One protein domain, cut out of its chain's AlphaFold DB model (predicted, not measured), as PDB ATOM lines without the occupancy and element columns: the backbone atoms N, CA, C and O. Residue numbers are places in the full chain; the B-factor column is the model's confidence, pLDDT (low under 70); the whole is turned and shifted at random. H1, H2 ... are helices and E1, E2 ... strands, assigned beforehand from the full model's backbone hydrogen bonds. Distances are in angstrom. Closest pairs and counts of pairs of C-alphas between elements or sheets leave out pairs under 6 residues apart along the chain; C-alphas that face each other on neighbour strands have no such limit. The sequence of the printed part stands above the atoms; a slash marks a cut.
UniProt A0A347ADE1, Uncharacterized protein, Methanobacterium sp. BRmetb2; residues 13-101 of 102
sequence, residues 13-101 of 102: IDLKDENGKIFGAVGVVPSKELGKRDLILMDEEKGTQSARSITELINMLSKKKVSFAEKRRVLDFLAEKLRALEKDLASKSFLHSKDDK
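Overview. This is residues 13 to 101 of the 102 residues of an uncharacterized protein of Methanobacterium sp. BRmetb2 (UniProt A0A347ADE1). A strongly twisted four-stranded sheet has helices H1 and H2 over one face; residues 90 to 101, mostly H2, stick out as an arm. The 89 printed residues hold strands E1 to E4, an antiparallel meander in that order, then H1 and H2: mixed class, loose, radius of gyration of the C-alphas 16.0 A, spans 58 by 22 by 19 A.

Arrangement. In the sheet, E1 (residues 13 to 16), E2 (22 to 30), E3 (37 to 43) and E4 (47 to 51), N 15 and O 24, N 27 and O 40, and N 41 and O 49 are each 2.8 A apart, within hydrogen-bond range. H1 (54 to 63) lies over E3, height 9.3 A; H2 (68 to 99) lies over E2, height 10.0 A, only just not over E1, where 2 of its C-alphas fall. This helical hairpin only just touches, with 3 pairs of C-alphas within 8 A, closest Ile 58 and Lys 71, 6.9 A. In H1 every O i to N i+4 pair is within range, in H2 26 of 28.

Along the chain. E1 begins at C-alpha 13 (3.501, -11.390, 7.043); H2, 47.7 A long, ends at C-alpha 99 (-3.153, -39.939, 30.475).

Size, cuts and confidence. The printed part has no cut and no long link. Residues 34 to 35 and 91 to 101 have pLDDT under 70.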
ATOM      1  N   ILE A  13       3.782 -11.892   8.381       95.44
ATOM      2  CA  ILE A  13       3.501 -11.390   7.043       95.44
ATOM      3  C   ILE A  13       4.099  -9.994   6.878       95.44
ATOM      4  O   ILE A  13       3.937  -9.138   7.751       95.44
ATOM      5  N   ASP A  14       4.766  -9.760   5.751       95.69
ATOM      6  CA  ASP A  14       5.294  -8.439   5.407       95.69
ATOM      7  C   ASP A  14       4.160  -7.454   5.129       95.69
ATOM      8  O   ASP A  14       3.165  -7.804   4.478       95.69
ATOM      9  N   LEU A  15       4.364  -6.219   5.577       94.56
ATOM     10  CA  LEU A  15       3.533  -5.061   5.293       94.56
ATOM     11  C   LEU A  15       4.146  -4.243   4.166       94.56
ATOM     12  O   LEU A  15       5.311  -3.845   4.248       94.56
ATOM     13  N   LYS A  16       3.334  -3.946   3.153       92.75
ATOM     14  CA  LYS A  16       3.742  -3.128   2.012       92.75
ATOM     15  C   LYS A  16       3.035  -1.780   1.985       92.75
ATOM     16  O   LYS A  16       1.861  -1.669   2.346       92.75
ATOM     17  N   ASP A  17       3.760  -0.756   1.552       89.12
ATOM     18  CA  ASP A  17       3.179   0.536   1.207       89.12
ATOM     19  C   ASP A  17       2.518   0.506  -0.185       89.12
ATOM     20  O   ASP A  17       2.465  -0.524  -0.863       89.12
ATOM     21  N   GLU A  18       1.985   1.647  -0.615       85.94
ATOM     22  CA  GLU A  18       1.334   1.802  -1.922       85.94
ATOM     23  C   GLU A  18       2.267   1.570  -3.123       85.94
ATOM     24  O   GLU A  18       1.797   1.214  -4.200       85.94
ATOM     25  N   ASN A  19       3.581   1.704  -2.927       89.19
ATOM     26  CA  ASN A  19       4.607   1.462  -3.939       89.19
ATOM     27  C   ASN A  19       5.130   0.016  -3.893       89.19
ATOM     28  O   ASN A  19       6.043  -0.345  -4.636       89.19
ATOM     29  N   GLY A  20       4.574  -0.822  -3.013       86.62
ATOM     30  CA  GLY A  20       5.009  -2.197  -2.804       86.62
ATOM     31  C   GLY A  20       6.282  -2.329  -1.964       86.62
ATOM     32  O   GLY A  20       6.786  -3.446  -1.824       86.62
ATOM     33  N   LYS A  21       6.796  -1.232  -1.392       91.75
ATOM     34  CA  LYS A  21       7.963  -1.257  -0.509       91.75
ATOM     35  C   LYS A  21       7.560  -1.852   0.837       91.75
ATOM     36  O   LYS A  21       6.556  -1.460   1.429       91.75
ATOM     37  N   ILE A  22       8.363  -2.792   1.326       93.81
ATOM     38  CA  ILE A  22       8.205  -3.348   2.670       93.81
ATOM     39  C   ILE A  22       8.670  -2.301   3.686       93.81
ATOM     40  O   ILE A  22       9.724  -1.699   3.500       93.81
ATOM     41  N   PHE A  23       7.877  -2.078   4.733       93.25
ATOM     42  CA  PHE A  23       8.225  -1.163   5.835       93.25
ATOM     43  C   PHE A  23       8.092  -1.819   7.220       93.25
ATOM     44  O   PHE A  23       8.271  -1.176   8.258       93.25
ATOM     45  N   GLY A  24       7.719  -3.096   7.252       94.56
ATOM     46  CA  GLY A  24       7.520  -3.827   8.488       94.56
ATOM     47  C   GLY A  24       6.856  -5.177   8.274       94.56
ATOM     48  O   GLY A  24       6.627  -5.607   7.144       94.56
ATOM     49  N   ALA A  25       6.511  -5.828   9.377       95.69
ATOM     50  CA  ALA A  25       5.829  -7.110   9.384       95.69
ATOM     51  C   ALA A  25       4.876  -7.236  10.575       95.69
ATOM     52  O   ALA A  25       5.105  -6.680  11.650       95.69
ATOM     53  N   VAL A  26       3.804  -8.000  10.385       96.12
ATOM     54  CA  VAL A  26       2.877  -8.405  11.447       96.12
ATOM     55  C   VAL A  26       3.080  -9.874  11.733       96.12
ATOM     56  O   VAL A  26       3.106 -10.665  10.799       96.12
ATOM     57  N   GLY A  27       3.159 -10.257  13.004       93.31
ATOM     58  CA  GLY A  27       3.237 -11.654  13.398       93.31
ATOM     59  C   GLY A  27       2.334 -12.031  14.560       93.31
ATOM     60  O   GLY A  27       1.867 -11.179  15.315       93.31
ATOM     61  N   VAL A  28       2.101 -13.334  14.689       91.12
ATOM     62  CA  VAL A  28       1.444 -13.948  15.844       91.12
ATOM     63  C   VAL A  28       2.489 -14.773  16.572       91.12
ATOM     64  O   VAL A  28       3.076 -15.679  15.983       91.12
ATOM     65  N   VAL A  29       2.720 -14.475  17.845       86.12
ATOM     66  CA  VAL A  29       3.680 -15.217  18.670       86.12
ATOM     67  C   VAL A  29       2.987 -15.821  19.891       86.12
ATOM     68  O   VAL A  29       2.023 -15.238  20.401       86.12
ATOM     69  N   PRO A  30       3.443 -16.988  20.381       77.75
ATOM     70  CA  PRO A  30       3.000 -17.494  21.673       77.75
ATOM     71  C   PRO A  30       3.392 -16.480  22.750       77.75
ATOM     72  O   PRO A  30       4.540 -16.026  22.765       77.75
ATOM     73  N   SER A  31       2.471 -16.124  23.643       77.12
ATOM     74  CA  SER A  31       2.856 -15.305  24.791       77.12
ATOM     75  C   SER A  31       3.473 -16.187  25.883       77.12
ATOM     76  O   SER A  31       3.404 -17.417  25.838       77.12
ATOM     77  N   LYS A  32       4.081 -15.559  26.898       71.00
ATOM     78  CA  LYS A  32       4.600 -16.272  28.081       71.00
ATOM     79  C   LYS A  32       3.500 -16.964  28.896       71.00
ATOM     80  O   LYS A  32       3.807 -17.800  29.740       71.00
ATOM     81  N   GLU A  33       2.237 -16.611  28.669       70.12
ATOM     82  CA  GLU A  33       1.093 -17.206  29.345       70.12
ATOM     83  C   GLU A  33       0.474 -18.316  28.485       70.12
ATOM     84  O   GLU A  33       0.135 -18.117  27.317       70.12
ATOM     85  N   LEU A  34       0.287 -19.494  29.084       64.25
ATOM     86  CA  LEU A  34      -0.339 -20.644  28.431       64.25
ATOM     87  C   LEU A  34      -1.714 -20.277  27.857       64.25
ATOM     88  O   LEU A  34      -2.579 -19.748  28.551       64.25
ATOM     89  N   GLY A  35      -1.908 -20.570  26.569       66.12
ATOM     90  CA  GLY A  35      -3.154 -20.287  25.850       66.12
ATOM     91  C   GLY A  35      -3.318 -18.835  25.392       66.12
ATOM     92  O   GLY A  35      -4.289 -18.534  24.697       66.12
ATOM     93  N   LYS A  36      -2.378 -17.941  25.720       74.44
ATOM     94  CA  LYS A  36      -2.357 -16.566  25.218       74.44
ATOM     95  C   LYS A  36      -1.373 -16.410  24.057       74.44
ATOM     96  O   LYS A  36      -0.446 -17.192  23.854       74.44
ATOM     97  N   ARG A  37      -1.634 -15.386  23.251       83.12
ATOM     98  CA  ARG A  37      -0.901 -15.060  22.027       83.12
ATOM     99  C   ARG A  37      -0.763 -13.555  21.915       83.12
ATOM    100  O   ARG A  37      -1.718 -12.839  22.215       83.12
ATOM    101  N   ASP A  38       0.395 -13.111  21.459       88.25
ATOM    102  CA  ASP A  38       0.660 -11.703  21.208       88.25
ATOM    103  C   ASP A  38       0.629 -11.441  19.702       88.25
ATOM    104  O   ASP A  38       1.108 -12.244  18.895       88.25
ATOM    105  N   LEU A  39       0.045 -10.306  19.324       93.88
ATOM    106  CA  LEU A  39       0.134  -9.782  17.968       93.88
ATOM    107  C   LEU A  39       1.281  -8.783  17.940       93.88
ATOM    108  O   LEU A  39       1.260  -7.801  18.674       93.88
ATOM    109  N   ILE A  40       2.278  -9.015  17.100       94.75
ATOM    110  CA  ILE A  40       3.476  -8.184  17.044       94.75
ATOM    111  C   ILE A  40       3.483  -7.401  15.739       94.75
ATOM    112  O   ILE A  40       3.362  -7.986  14.667       94.75
ATOM    113  N   LEU A  41       3.653  -6.085  15.830       95.50
ATOM    114  CA  LEU A  41       4.000  -5.218  14.712       95.50
ATOM    115  C   LEU A  41       5.490  -4.884  14.806       95.50
ATOM    116  O   LEU A  41       5.906  -4.182  15.725       95.50
ATOM    117  N   MET A  42       6.278  -5.366  13.854       95.00
ATOM    118  CA  MET A  42       7.672  -4.977  13.658       95.00
ATOM    119  C   MET A  42       7.707  -3.865  12.620       95.00
ATOM    120  O   MET A  42       7.446  -4.113  11.448       95.00
ATOM    121  N   ASP A  43       7.970  -2.641  13.055       92.81
ATOM    122  CA  ASP A  43       7.956  -1.455  12.205       92.81
ATOM    123  C   ASP A  43       9.364  -0.879  12.053       92.81
ATOM    124  O   ASP A  43      10.062  -0.710  13.053       92.81
ATOM    125  N   GLU A  44       9.777  -0.543  10.829       91.31
ATOM    126  CA  GLU A  44      11.125  -0.008  10.580       91.31
ATOM    127  C   GLU A  44      11.384   1.326  11.296       91.31
ATOM    128  O   GLU A  44      12.500   1.577  11.747       91.31
ATOM    129  N   GLU A  45      10.367   2.180  11.442       89.19
ATOM    130  CA  GLU A  45      10.534   3.512  12.037       89.19
ATOM    131  C   GLU A  45      10.379   3.502  13.559       89.19
ATOM    132  O   GLU A  45      11.105   4.187  14.277       89.19
ATOM    133  N   LYS A  46       9.376   2.774  14.062       88.75
ATOM    134  CA  LYS A  46       8.980   2.796  15.482       88.75
ATOM    135  C   LYS A  46       9.453   1.578  16.268       88.75
ATOM    136  O   LYS A  46       9.175   1.486  17.463       88.75
ATOM    137  N   GLY A  47      10.139   0.647  15.612       92.25
ATOM    138  CA  GLY A  47      10.549  -0.616  16.201       92.25
ATOM    139  C   GLY A  47       9.370  -1.559  16.448       92.25
ATOM    140  O   GLY A  47       8.321  -1.497  15.805       92.25
ATOM    141  N   THR A  48       9.555  -2.475  17.394       94.00
ATOM    142  CA  THR A  48       8.591  -3.547  17.665       94.00
ATOM    143  C   THR A  48       7.555  -3.127  18.703       94.00
ATOM    144  O   THR A  48       7.898  -2.631  19.774       94.00
ATOM    145  N   GLN A  49       6.280  -3.360  18.405       93.62
ATOM    146  CA  GLN A  49       5.147  -3.048  19.272       93.62
ATOM    147  C   GLN A  49       4.226  -4.264  19.392       93.62
ATOM    148  O   GLN A  49       3.929  -4.921  18.397       93.62
ATOM    149  N   SER A  50       3.741  -4.542  20.604       92.50
ATOM    150  CA  SER A  50       2.707  -5.556  20.830       92.50
ATOM    151  C   SER A  50       1.321  -4.914  20.776       92.50
ATOM    152  O   SER A  50       1.074  -3.905  21.438       92.50
ATOM    153  N   ALA A  51       0.427  -5.499  19.986       93.19
ATOM    154  CA  ALA A  51      -0.985  -5.167  19.945       93.19
ATOM    155  C   ALA A  51      -1.777  -6.176  20.789       93.19
ATOM    156  O   ALA A  51      -1.650  -7.391  20.645       93.19
ATOM    157  N   ARG A  52      -2.651  -5.657  21.649       88.19
ATOM    158  CA  ARG A  52      -3.501  -6.423  22.571       88.19
ATOM    159  C   ARG A  52      -4.736  -7.004  21.886       88.19
ATOM    160  O   ARG A  52      -5.444  -7.818  22.471       88.19
ATOM    161  N   SER A  53      -5.047  -6.549  20.673       90.56
ATOM    162  CA  SER A  53      -6.182  -7.027  19.883       90.56
ATOM    163  C   SER A  53      -5.981  -6.771  18.391       90.56
ATOM    164  O   SER A  53      -5.206  -5.901  17.989       90.56
ATOM    165  N   ILE A  54      -6.748  -7.489  17.564       93.81
ATOM    166  CA  ILE A  54      -6.805  -7.250  16.115       93.81
ATOM    167  C   ILE A  54      -7.227  -5.800  15.831       93.81
ATOM    168  O   ILE A  54      -6.624  -5.134  14.997       93.81
ATOM    169  N   THR A  55      -8.217  -5.274  16.557       95.06
ATOM    170  CA  THR A  55      -8.689  -3.891  16.391       95.06
ATOM    171  C   THR A  55      -7.587  -2.871  16.672       95.06
ATOM    172  O   THR A  55      -7.421  -1.918  15.911       95.06
ATOM    173  N   GLU A  56      -6.803  -3.070  17.734       95.69
ATOM    174  CA  GLU A  56      -5.668  -2.194  18.048       95.69
ATOM    175  C   GLU A  56      -4.622  -2.225  16.932       95.69
ATOM    176  O   GLU A  56      -4.204  -1.166  16.463       95.69
ATOM    177  N   LEU A  57      -4.282  -3.414  16.430       96.06
ATOM    178  CA  LEU A  57      -3.363  -3.570  15.307       96.06
ATOM    179  C   LEU A  57      -3.859  -2.831  14.052       96.06
ATOM    180  O   LEU A  57      -3.113  -2.061  13.451       96.06
ATOM    181  N   ILE A  58      -5.132  -2.989  13.677       95.88
ATOM    182  CA  ILE A  58      -5.712  -2.283  12.523       95.88
ATOM    183  C   ILE A  58      -5.695  -0.764  12.717       95.88
ATOM    184  O   ILE A  58      -5.440  -0.019  11.763       95.88
ATOM    185  N   ASN A  59      -5.904  -0.281  13.941       94.94
ATOM    186  CA  ASN A  59      -5.778   1.139  14.255       94.94
ATOM    187  C   ASN A  59      -4.331   1.629  14.102       94.94
ATOM    188  O   ASN A  59      -4.109   2.714  13.561       94.94
ATOM    189  N   MET A  60      -3.340   0.833  14.514       94.56
ATOM    190  CA  MET A  60      -1.921   1.145  14.307       94.56
ATOM    191  C   MET A  60      -1.572   1.220  12.814       94.56
ATOM    192  O   MET A  60      -0.966   2.203  12.384       94.56
ATOM    193  N   LEU A  61      -2.027   0.253  12.009       94.06
ATOM    194  CA  LEU A  61      -1.841   0.264  10.552       94.06
ATOM    195  C   LEU A  61      -2.564   1.445   9.888       94.06
ATOM    196  O   LEU A  61      -2.066   2.045   8.938       94.06
ATOM    197  N   SER A  62      -3.730   1.837  10.406       92.75
ATOM    198  CA  SER A  62      -4.483   2.983   9.887       92.75
ATOM    199  C   SER A  62      -3.760   4.309  10.111       92.75
ATOM    200  O   SER A  62      -3.729   5.137   9.204       92.75
ATOM    201  N   LYS A  63      -3.094   4.484  11.259       92.06
ATOM    202  CA  LYS A  63      -2.240   5.659  11.521       92.06
ATOM    203  C   LYS A  63      -1.053   5.754  10.558       92.06
ATOM    204  O   LYS A  63      -0.555   6.849  10.325       92.06
ATOM    205  N   LYS A  64      -0.629   4.624   9.987       88.75
ATOM    206  CA  LYS A  64       0.442   4.524   8.984       88.75
ATOM    207  C   LYS A  64      -0.061   4.599   7.543       88.75
ATOM    208  O   LYS A  64       0.702   4.350   6.623       88.75
ATOM    209  N   LYS A  65      -1.339   4.941   7.342       89.56
ATOM    210  CA  LYS A  65      -1.978   5.057   6.020       89.56
ATOM    211  C   LYS A  65      -1.883   3.780   5.171       89.56
ATOM    212  O   LYS A  65      -1.990   3.843   3.953       89.56
ATOM    213  N   VAL A  66      -1.755   2.615   5.811       91.94
ATOM    214  CA  VAL A  66      -1.784   1.321   5.120       91.94
ATOM    215  C   VAL A  66      -3.106   1.180   4.367       91.94
ATOM    216  O   VAL A  66      -4.174   1.516   4.899       91.94
ATOM    217  N   SER A  67      -3.032   0.690   3.130       94.06
ATOM    218  CA  SER A  67      -4.197   0.547   2.261       94.06
ATOM    219  C   SER A  67      -5.217  -0.437   2.841       94.06
ATOM    220  O   SER A  67      -4.901  -1.312   3.653       94.06
ATOM    221  N   PHE A  68      -6.477  -0.310   2.424       94.25
ATOM    222  CA  PHE A  68      -7.517  -1.257   2.832       94.25
ATOM    223  C   PHE A  68      -7.196  -2.690   2.381       94.25
ATOM    224  O   PHE A  68      -7.383  -3.630   3.151       94.25
ATOM    225  N   ALA A  69      -6.680  -2.852   1.158       94.19
ATOM    226  CA  ALA A  69      -6.302  -4.153   0.613       94.19
ATOM    227  C   ALA A  69      -5.221  -4.832   1.466       94.19
ATOM    228  O   ALA A  69      -5.353  -6.005   1.809       94.19
ATOM    229  N   GLU A  70      -4.207  -4.075   1.889       95.00
ATOM    230  CA  GLU A  70      -3.131  -4.615   2.716       95.00
ATOM    231  C   GLU A  70      -3.617  -4.937   4.138       95.00
ATOM    232  O   GLU A  70      -3.303  -5.994   4.681       95.00
ATOM    233  N   LYS A  71      -4.491  -4.102   4.722       95.44
ATOM    234  CA  LYS A  71      -5.160  -4.428   5.996       95.44
ATOM    235  C   LYS A  71      -5.971  -5.719   5.900       95.44
ATOM    236  O   LYS A  71      -5.934  -6.524   6.826       95.44
ATOM    237  N   ARG A  72      -6.692  -5.934   4.795       96.19
ATOM    238  CA  ARG A  72      -7.452  -7.170   4.558       96.19
ATOM    239  C   ARG A  72      -6.528  -8.385   4.482       96.19
ATOM    240  O   ARG A  72      -6.784  -9.363   5.171       96.19
ATOM    241  N   ARG A  73      -5.423  -8.285   3.738       95.88
ATOM    242  CA  ARG A  73      -4.385  -9.325   3.665       95.88
ATOM    243  C   ARG A  73      -3.828  -9.682   5.049       95.88
ATOM    244  O   ARG A  73      -3.672 -10.859   5.359       95.88
ATOM    245  N   VAL A  74      -3.585  -8.685   5.903       95.56
ATOM    246  CA  VAL A  74      -3.172  -8.911   7.300       95.56
ATOM    247  C   VAL A  74      -4.264  -9.624   8.101       95.56
ATOM    248  O   VAL A  74      -3.962 -10.563   8.830       95.56
ATOM    249  N   LEU A  75      -5.531  -9.218   7.974       95.69
ATOM    250  CA  LEU A  75      -6.645  -9.871   8.673       95.69
ATOM    251  C   LEU A  75      -6.808 -11.339   8.272       95.69
ATOM    252  O   LEU A  75      -7.002 -12.181   9.148       95.69
ATOM    253  N   ASP A  76      -6.696 -11.645   6.980       95.50
ATOM    254  CA  ASP A  76      -6.789 -13.012   6.463       95.50
ATOM    255  C   ASP A  76      -5.658 -13.886   7.030       95.50
ATOM    256  O   ASP A  76      -5.912 -14.977   7.549       95.50
ATOM    257  N   PHE A  77      -4.428 -13.361   7.039       94.56
ATOM    258  CA  PHE A  77      -3.278 -14.008   7.671       94.56
ATOM    259  C   PHE A  77      -3.512 -14.276   9.166       94.56
ATOM    260  O   PHE A  77      -3.322 -15.397   9.641       94.56
ATOM    261  N   LEU A  78      -3.965 -13.270   9.920       93.25
ATOM    262  CA  LEU A  78      -4.233 -13.424  11.351       93.25
ATOM    263  C   LEU A  78      -5.317 -14.474  11.602       93.25
ATOM    264  O   LEU A  78      -5.159 -15.318  12.480       93.25
ATOM    265  N   ALA A  79      -6.399 -14.464  10.824       91.69
ATOM    266  CA  ALA A  79      -7.475 -15.439  10.959       91.69
ATOM    267  C   ALA A  79      -6.982 -16.877  10.736       91.69
ATOM    268  O   ALA A  79      -7.383 -17.783  11.469       91.69
ATOM    269  N   GLU A  80      -6.103 -17.096   9.758       91.00
ATOM    270  CA  GLU A  80      -5.478 -18.397   9.523       91.00
ATOM    271  C   GLU A  80      -4.639 -18.842  10.729       91.00
ATOM    272  O   GLU A  80      -4.853 -19.934  11.263       91.00
ATOM    273  N   LYS A  81      -3.728 -17.983  11.205       88.38
ATOM    274  CA  LYS A  81      -2.809 -18.343  12.296       88.38
ATOM    275  C   LYS A  81      -3.527 -18.553  13.621       88.38
ATOM    276  O   LYS A  81      -3.236 -19.514  14.329       88.38
ATOM    277  N   LEU A  82      -4.512 -17.719  13.939       86.12
ATOM    278  CA  LEU A  82      -5.289 -17.867  15.168       86.12
ATOM    279  C   LEU A  82      -6.100 -19.171  15.187       86.12
ATOM    280  O   LEU A  82      -6.129 -19.847  16.215       86.12
ATOM    281  N   ARG A  83      -6.680 -19.578  14.049       85.69
ATOM    282  CA  ARG A  83      -7.379 -20.870  13.927       85.69
ATOM    283  C   ARG A  83      -6.433 -22.061  14.037       85.69
ATOM    284  O   ARG A  83      -6.807 -23.072  14.628       85.69
ATOM    285  N   ALA A  84      -5.236 -21.969  13.457       83.81
ATOM    286  CA  ALA A  84      -4.228 -23.019  13.587       83.81
ATOM    287  C   ALA A  84      -3.842 -23.223  15.063       83.81
ATOM    288  O   ALA A  84      -3.891 -24.343  15.564       83.81
ATOM    289  N   LEU A  85      -3.598 -22.128  15.789       78.62
ATOM    290  CA  LEU A  85      -3.299 -22.170  17.223       78.62
ATOM    291  C   LEU A  85      -4.442 -22.771  18.054       78.62
ATOM    292  O   LEU A  85      -4.197 -23.539  18.982       78.62
ATOM    293  N   GLU A  86      -5.696 -22.453  17.728       80.00
ATOM    294  CA  GLU A  86      -6.867 -23.026  18.407       80.00
ATOM    295  C   GLU A  86      -6.980 -24.542  18.200       80.00
ATOM    296  O   GLU A  86      -7.272 -25.272  19.150       80.00
ATOM    297  N   LYS A  87      -6.686 -25.036  16.991       80.06
ATOM    298  CA  LYS A  87      -6.654 -26.479  16.702       80.06
ATOM    299  C   LYS A  87      -5.542 -27.197  17.463       80.06
ATOM    300  O   LYS A  87      -5.769 -28.295  17.971       80.06
ATOM    301  N   ASP A  88      -4.372 -26.578  17.575       74.44
ATOM    302  CA  ASP A  88      -3.237 -27.152  18.301       74.44
ATOM    303  C   ASP A  88      -3.515 -27.245  19.807       74.44
ATOM    304  O   ASP A  88      -3.220 -28.264  20.434       74.44
ATOM    305  N   LEU A  89      -4.130 -26.211  20.390       73.06
ATOM    306  CA  LEU A  89      -4.548 -26.210  21.796       73.06
ATOM    307  C   LEU A  89      -5.605 -27.285  22.074       73.06
ATOM    308  O   LEU A  89      -5.472 -28.026  23.049       73.06
ATOM    309  N   ALA A  90      -6.610 -27.407  21.205       72.69
ATOM    310  CA  ALA A  90      -7.623 -28.455  21.311       72.69
ATOM    311  C   ALA A  90      -7.008 -29.859  21.187       72.69
ATOM    312  O   ALA A  90      -7.342 -30.762  21.946       72.69
ATOM    313  N   SER A  91      -6.061 -30.053  20.269       68.94
ATOM    314  CA  SER A  91      -5.397 -31.351  20.090       68.94
ATOM    315  C   SER A  91      -4.569 -31.745  21.320       68.94
ATOM    316  O   SER A  91      -4.579 -32.905  21.731       68.94
ATOM    317  N   LYS A  92      -3.890 -30.778  21.950       62.66
ATOM    318  CA  LYS A  92      -3.096 -31.006  23.169       62.66
ATOM    319  C   LYS A  92      -3.963 -31.283  24.400       62.66
ATOM    320  O   LYS A  92      -3.605 -32.153  25.189       62.66
ATOM    321  N   SER A  93      -5.104 -30.605  24.556       61.34
ATOM    322  CA  SER A  93      -6.020 -30.879  25.674       61.34
ATOM    323  C   SER A  93      -6.638 -32.280  25.585       61.34
ATOM    324  O   SER A  93      -6.730 -32.970  26.599       61.34
ATOM    325  N   PHE A  94      -6.961 -32.749  24.375       58.50
ATOM    326  CA  PHE A  94      -7.461 -34.108  24.139       58.50
ATOM    327  C   PHE A  94      -6.451 -35.213  24.484       58.50
ATOM    328  O   PHE A  94      -6.858 -36.301  24.894       58.50
ATOM    329  N   LEU A  95      -5.149 -34.962  24.309       57.47
ATOM    330  CA  LEU A  95      -4.095 -35.909  24.684       57.47
ATOM    331  C   LEU A  95      -3.926 -35.984  26.206       57.47
ATOM    332  O   LEU A  95      -3.882 -37.082  26.749       57.47
ATOM    333  N   HIS A  96      -3.941 -34.841  26.900       51.72
ATOM    334  CA  HIS A  96      -3.793 -34.800  28.360       51.72
ATOM    335  C   HIS A  96      -4.932 -35.538  29.089       51.72
ATOM    336  O   HIS A  96      -4.697 -36.245  30.060       51.72
ATOM    337  N   SER A  97      -6.165 -35.489  28.565       53.78
ATOM    338  CA  SER A  97      -7.308 -36.214  29.150       53.78
ATOM    339  C   SER A  97      -7.246 -37.746  29.022       53.78
ATOM    340  O   SER A  97      -8.074 -38.434  29.621       53.78
ATOM    341  N   LYS A  98      -6.331 -38.302  28.212       53.69
ATOM    342  CA  LYS A  98      -6.148 -39.759  28.082       53.69
ATOM    343  C   LYS A  98      -5.120 -40.322  29.059       53.69
ATOM    344  O   LYS A  98      -5.235 -41.497  29.396       53.69
ATOM    345  N   ASP A  99      -4.182 -39.504  29.526       53.97
ATOM    346  CA  ASP A  99      -3.153 -39.939  30.475       53.97
ATOM    347  C   ASP A  99      -3.681 -39.998  31.921       53.97
ATOM    348  O   ASP A  99      -3.221 -40.825  32.700       53.97
ATOM    349  N   ASP A 100      -4.734 -39.237  32.248       52.38
ATOM    350  CA  ASP A 100      -5.404 -39.267  33.564       52.38
ATOM    351  C   ASP A 100      -6.376 -40.454  33.757       52.38
ATOM    352  O   ASP A 100      -6.998 -40.604  34.809       52.38
ATOM    353  N   LYS A 101      -6.543 -41.313  32.741       49.81
ATOM    354  CA  LYS A 101      -7.318 -42.561  32.838       49.81
ATOM    355  C   LYS A 101      -6.390 -43.773  32.763       49.81
ATOM    356  O   LYS A 101      -6.491 -44.566  31.823       49.81
TER     357      LYS A 101